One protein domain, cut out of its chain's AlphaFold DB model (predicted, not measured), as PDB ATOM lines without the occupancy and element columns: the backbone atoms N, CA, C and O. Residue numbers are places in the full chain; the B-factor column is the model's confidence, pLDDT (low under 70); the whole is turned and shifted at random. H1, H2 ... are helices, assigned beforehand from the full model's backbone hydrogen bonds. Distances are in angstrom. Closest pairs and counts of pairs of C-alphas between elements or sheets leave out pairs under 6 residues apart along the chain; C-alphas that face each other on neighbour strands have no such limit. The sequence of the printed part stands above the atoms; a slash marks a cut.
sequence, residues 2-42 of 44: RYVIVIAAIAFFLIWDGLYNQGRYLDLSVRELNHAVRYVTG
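What this domain is: This is residues 2 to 42 of the 44 residues of an uncharacterized protein of Mesorhizobium opportunistum (strain LMG 24607 / HAMBI 3007 / WSM2075) (UniProt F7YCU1). Two long helices, H1 and then H2, meet near their ends at a tight link and make an open, flat V. The free arms of the V are residues 2 to 12 of H1 and residues 28 to 42, of which 28 to 41 belong to H2. The printed part has 41 residues with two named helices and no named strand, and its class is all helix. It is only just loose, close to extended, with a radius of gyration of the C-alphas of 13.3 A and spans of 37 by 27 by 6 A.

How they stand to each other: H1, residues 2 to 20, touches H2, residues 24 to 41, with its residues 14 to 18 alone. H2 touches H1 with residues 24 to 26 alone. The closest C-alphas of the two are those of Asp 17 and Tyr 25, 6.5 A apart. The helices run opposite ways at a steep tilt of 68 degrees, only just short of about perpendicular. Every O i to N i+4 pair is within hydrogen-bond range in H2, and 14 of 15 in H1.

Where its parts are: H1 begins at C-alpha 2 at (16.267, -53.234, 4.740) and measures 27.3 A from first to last C-alpha. H2 measures 25.4 A and ends at C-alpha 41 at (35.277, -57.226, -23.833).

The domain as a whole: The C-alphas of Arg 2 and Gly 42, the two farthest apart, are 37.8 A apart. The printed part has no cut, and no printed residue is under 70 in pLDDT.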
ATOM      1  N   ARG A   2      14.898 -53.465   5.270       86.31
ATOM      2  CA  ARG A   2      16.267 -53.234   4.740       86.31
ATOM      3  C   ARG A   2      16.355 -52.701   3.298       86.31
ATOM      4  O   ARG A   2      17.120 -51.787   3.037       86.31
ATOM      5  N   TYR A   3      15.543 -53.228   2.377       93.69
ATOM      6  CA  TYR A   3      15.564 -52.826   0.963       93.69
ATOM      7  C   TYR A   3      15.029 -51.411   0.737       93.69
ATOM      8  O   TYR A   3      15.485 -50.721  -0.162       93.69
ATOM      9  N   VAL A   4      14.095 -50.966   1.583       94.12
ATOM     10  CA  VAL A   4      13.491 -49.631   1.487       94.12
ATOM     11  C   VAL A   4      14.547 -48.555   1.721       94.12
ATOM     12  O   VAL A   4      14.600 -47.581   0.985       94.12
ATOM     13  N   ILE A   5      15.435 -48.771   2.696       94.88
ATOM     14  CA  ILE A   5      16.531 -47.847   3.014       94.88
ATOM     15  C   ILE A   5      17.506 -47.745   1.836       94.88
ATOM     16  O   ILE A   5      17.911 -46.647   1.468       94.88
ATOM     17  N   VAL A   6      17.835 -48.877   1.205       95.75
ATOM     18  CA  VAL A   6      18.721 -48.910   0.029       95.75
ATOM     19  C   VAL A   6      18.101 -48.152  -1.144       95.75
ATOM     20  O   VAL A   6      18.761 -47.313  -1.751       95.75
ATOM     21  N   ILE A   7      16.820 -48.400  -1.432       95.56
ATOM     22  CA  ILE A   7      16.100 -47.716  -2.513       95.56
ATOM     23  C   ILE A   7      16.023 -46.210  -2.238       95.56
ATOM     24  O   ILE A   7      16.290 -45.418  -3.137       95.56
ATOM     25  N   ALA A   8      15.717 -45.807  -1.001       96.00
ATOM     26  CA  ALA A   8      15.650 -44.400  -0.619       96.00
ATOM     27  C   ALA A   8      17.008 -43.695  -0.757       96.00
ATOM     28  O   ALA A   8      17.058 -42.576  -1.260       96.00
ATOM     29  N   ALA A   9      18.107 -44.351  -0.372       95.75
ATOM     30  CA  ALA A   9      19.452 -43.803  -0.520       95.75
ATOM     31  C   ALA A   9      19.835 -43.599  -1.995       95.75
ATOM     32  O   ALA A   9      20.342 -42.537  -2.352       95.75
ATOM     33  N   ILE A  10      19.541 -44.578  -2.861       95.12
ATOM     34  CA  ILE A  10      19.781 -44.459  -4.308       95.12
ATOM     35  C   ILE A  10      18.912 -43.344  -4.892       95.12
ATOM     36  O   ILE A  10      19.425 -42.476  -5.588       95.12
ATOM     37  N   ALA A  11      17.614 -43.322  -4.583       95.06
ATOM     38  CA  ALA A  11      16.706 -42.295  -5.087       95.06
ATOM     39  C   ALA A  11      17.138 -40.885  -4.654       95.06
ATOM     40  O   ALA A  11      17.181 -39.979  -5.483       95.06
ATOM     41  N   PHE A  12      17.516 -40.706  -3.386       95.69
ATOM     42  CA  PHE A  12      18.036 -39.436  -2.880       95.69
ATOM     43  C   PHE A  12      19.310 -39.013  -3.619       95.69
ATOM     44  O   PHE A  12      19.405 -37.868  -4.057       95.69
ATOM     45  N   PHE A  13      20.252 -39.940  -3.812       93.06
ATOM     46  CA  PHE A  13      21.479 -39.688  -4.564       93.06
ATOM     47  C   PHE A  13      21.191 -39.260  -6.009       93.06
ATOM     48  O   PHE A  13      21.747 -38.264  -6.462       93.06
ATOM     49  N   LEU A  14      20.286 -39.952  -6.709       92.69
ATOM     50  CA  LEU A  14      19.910 -39.626  -8.090       92.69
ATOM     51  C   LEU A  14      19.250 -38.244  -8.202       92.69
ATOM     52  O   LEU A  14      19.583 -37.472  -9.098       92.69
ATOM     53  N   ILE A  15      18.326 -37.921  -7.290       93.31
ATOM     54  CA  ILE A  15      17.634 -36.623  -7.268       93.31
ATOM     55  C   ILE A  15      18.631 -35.497  -6.983       93.31
ATOM     56  O   ILE A  15      18.618 -34.471  -7.662       93.31
ATOM     57  N   TRP A  16      19.511 -35.692  -6.000       95.19
ATOM     58  CA  TRP A  16      20.548 -34.725  -5.657       95.19
ATOM     59  C   TRP A  16      21.545 -34.519  -6.807       95.19
ATOM     60  O   TRP A  16      21.863 -33.378  -7.144       95.19
ATOM     61  N   ASP A  17      22.004 -35.599  -7.444       90.50
ATOM     62  CA  ASP A  17      22.939 -35.528  -8.569       90.50
ATOM     63  C   ASP A  17      22.308 -34.829  -9.783       90.50
ATOM     64  O   ASP A  17      22.898 -33.906 -10.348       90.50
ATOM     65  N   GLY A  18      21.068 -35.185 -10.129       90.50
ATOM     66  CA  GLY A  18      20.343 -34.576 -11.243       90.50
ATOM     67  C   GLY A  18      20.032 -33.090 -11.035       90.50
ATOM     68  O   GLY A  18      20.226 -32.294 -11.952       90.50
ATOM     69  N   LEU A  19      19.584 -32.696  -9.837       90.69
ATOM     70  CA  LEU A  19      19.179 -31.312  -9.554       90.69
ATOM     71  C   LEU A  19      20.357 -30.369  -9.295       90.69
ATOM     72  O   LEU A  19      20.334 -29.233  -9.763       90.69
ATOM     73  N   TYR A  20      21.365 -30.809  -8.539       90.00
ATOM     74  CA  TYR A  20      22.418 -29.913  -8.038       90.00
ATOM     75  C   TYR A  20      23.762 -30.092  -8.735       90.00
ATOM     76  O   TYR A  20      24.575 -29.170  -8.730       90.00
ATOM     77  N   ASN A  21      24.002 -31.249  -9.350       89.88
ATOM     78  CA  ASN A  21      25.287 -31.581  -9.964       89.88
ATOM     79  C   ASN A  21      25.173 -31.831 -11.471       89.88
ATOM     80  O   ASN A  21      26.126 -32.313 -12.080       89.88
ATOM     81  N   GLN A  22      24.024 -31.490 -12.070       89.50
ATOM     82  CA  GLN A  22      23.740 -31.654 -13.500       89.50
ATOM     83  C   GLN A  22      23.939 -33.096 -13.999       89.50
ATOM     84  O   GLN A  22      24.258 -33.306 -15.164       89.50
ATOM     85  N   GLY A  23      23.796 -34.093 -13.119       86.81
ATOM     86  CA  GLY A  23      24.035 -35.499 -13.457       86.81
ATOM     87  C   GLY A  23      25.510 -35.865 -13.655       86.81
ATOM     88  O   GLY A  23      25.811 -36.940 -14.169       86.81
ATOM     89  N   ARG A  24      26.454 -34.996 -13.265       91.56
ATOM     90  CA  ARG A  24      27.888 -35.198 -13.523       91.56
ATOM     91  C   ARG A  24      28.428 -36.470 -12.874       91.56
ATOM     92  O   ARG A  24      29.313 -37.107 -13.448       91.56
ATOM     93  N   TYR A  25      27.946 -36.838 -11.685       88.50
ATOM     94  CA  TYR A  25      28.436 -38.038 -11.008       88.50
ATOM     95  C   TYR A  25      27.895 -39.314 -11.659       88.50
ATOM     96  O   TYR A  25      28.649 -40.282 -11.814       88.50
ATOM     97  N   LEU A  26      26.632 -39.315 -12.091       89.62
ATOM     98  CA  LEU A  26      26.062 -40.392 -12.899       89.62
ATOM     99  C   LEU A  26      26.786 -40.551 -14.234       89.62
ATOM    100  O   LEU A  26      27.183 -41.667 -14.569       89.62
ATOM    101  N   ASP A  27      27.024 -39.456 -14.953       90.44
ATOM    102  CA  ASP A  27      27.709 -39.483 -16.247       90.44
ATOM    103  C   ASP A  27      29.120 -40.065 -16.135       90.44
ATOM    104  O   ASP A  27      29.489 -40.953 -16.908       90.44
ATOM    105  N   LEU A  28      29.902 -39.618 -15.145       92.62
ATOM    106  CA  LEU A  28      31.228 -40.176 -14.872       92.62
ATOM    107  C   LEU A  28      31.145 -41.673 -14.560       92.62
ATOM    108  O   LEU A  28      31.884 -42.461 -15.144       92.62
ATOM    109  N   SER A  29      30.209 -42.078 -13.701       87.69
ATOM    110  CA  SER A  29      30.040 -43.485 -13.315       87.69
ATOM    111  C   SER A  29      29.691 -44.371 -14.514       87.69
ATOM    112  O   SER A  29      30.280 -45.438 -14.691       87.69
ATOM    113  N   VAL A  30      28.772 -43.930 -15.377       91.06
ATOM    114  CA  VAL A  30      28.393 -44.653 -16.603       91.06
ATOM    115  C   VAL A  30      29.571 -44.739 -17.571       91.06
ATOM    116  O   VAL A  30      29.781 -45.779 -18.199       91.06
ATOM    117  N   ARG A  31      30.359 -43.667 -17.688       93.06
ATOM    118  CA  ARG A  31      31.526 -43.623 -18.571       93.06
ATOM    119  C   ARG A  31      32.612 -44.592 -18.110       93.06
ATOM    120  O   ARG A  31      33.090 -45.374 -18.930       93.06
ATOM    121  N   GLU A  32      32.924 -44.610 -16.819       91.88
ATOM    122  CA  GLU A  32      33.863 -45.568 -16.221       91.88
ATOM    123  C   GLU A  32      33.364 -47.011 -16.347       91.88
ATOM    124  O   GLU A  32      34.125 -47.902 -16.721       91.88
ATOM    125  N   LEU A  33      32.066 -47.256 -16.140       91.25
ATOM    126  CA  LEU A  33      31.474 -48.579 -16.361       91.25
ATOM    127  C   LEU A  33      31.595 -49.018 -17.823       91.25
ATOM    128  O   LEU A  33      31.956 -50.160 -18.092       91.25
ATOM    129  N   ASN A  34      31.341 -48.124 -18.776       92.31
ATOM    130  CA  ASN A  34      31.515 -48.418 -20.197       92.31
ATOM    131  C   ASN A  34      32.990 -48.700 -20.533       92.31
ATOM    132  O   ASN A  34      33.277 -49.625 -21.291       92.31
ATOM    133  N   HIS A  35      33.930 -47.965 -19.930       92.12
ATOM    134  CA  HIS A  35      35.361 -48.258 -20.042       92.12
ATOM    135  C   HIS A  35      35.709 -49.635 -19.472       92.12
ATOM    136  O   HIS A  35      36.383 -50.406 -20.151       92.12
ATOM    137  N   ALA A  36      35.200 -49.988 -18.291       92.62
ATOM    138  CA  ALA A  36      35.404 -51.303 -17.690       92.62
ATOM    139  C   ALA A  36      34.819 -52.426 -18.564       92.62
ATOM    140  O   ALA A  36      35.482 -53.431 -18.813       92.62
ATOM    141  N   VAL A  37      33.609 -52.242 -19.102       92.50
ATOM    142  CA  VAL A  37      32.981 -53.204 -20.020       92.50
ATOM    143  C   VAL A  37      33.815 -53.370 -21.289       92.50
ATOM    144  O   VAL A  37      34.067 -54.498 -21.707       92.50
ATOM    145  N   ARG A  38      34.282 -52.276 -21.899       90.69
ATOM    146  CA  ARG A  38      35.154 -52.320 -23.087       90.69
ATOM    147  C   ARG A  38      36.494 -52.982 -22.798       90.69
ATOM    148  O   ARG A  38      36.948 -53.789 -23.601       90.69
ATOM    149  N   TYR A  39      37.078 -52.694 -21.639       90.75
ATOM    150  CA  TYR A  39      38.309 -53.321 -21.169       90.75
ATOM    151  C   TYR A  39      38.155 -54.841 -21.059       90.75
ATOM    152  O   TYR A  39      38.977 -55.585 -21.587       90.75
ATOM    153  N   VAL A  40      37.062 -55.312 -20.453       91.19
ATOM    154  CA  VAL A  40      36.777 -56.750 -20.312       91.19
ATOM    155  C   VAL A  40      36.438 -57.401 -21.656       91.19
ATOM    156  O   VAL A  40      36.814 -58.542 -21.904       91.19
ATOM    157  N   THR A  41      35.729 -56.691 -22.535       91.94
ATOM    158  CA  THR A  41      35.277 -57.226 -23.833       91.94
ATOM    159  C   THR A  41      36.308 -57.095 -24.959       91.94
ATOM    160  O   THR A  41      36.064 -57.600 -26.054       91.94
ATOM    161  N   GLY A  42      37.452 -56.444 -24.721       75.56
ATOM    162  CA  GLY A  42      38.567 -56.341 -25.671       75.56
ATOM    163  C   GLY A  42      38.288 -55.506 -26.926       75.56
ATOM    164  O   GLY A  42      39.104 -55.504 -27.845       75.56
TER     165      GLY A  42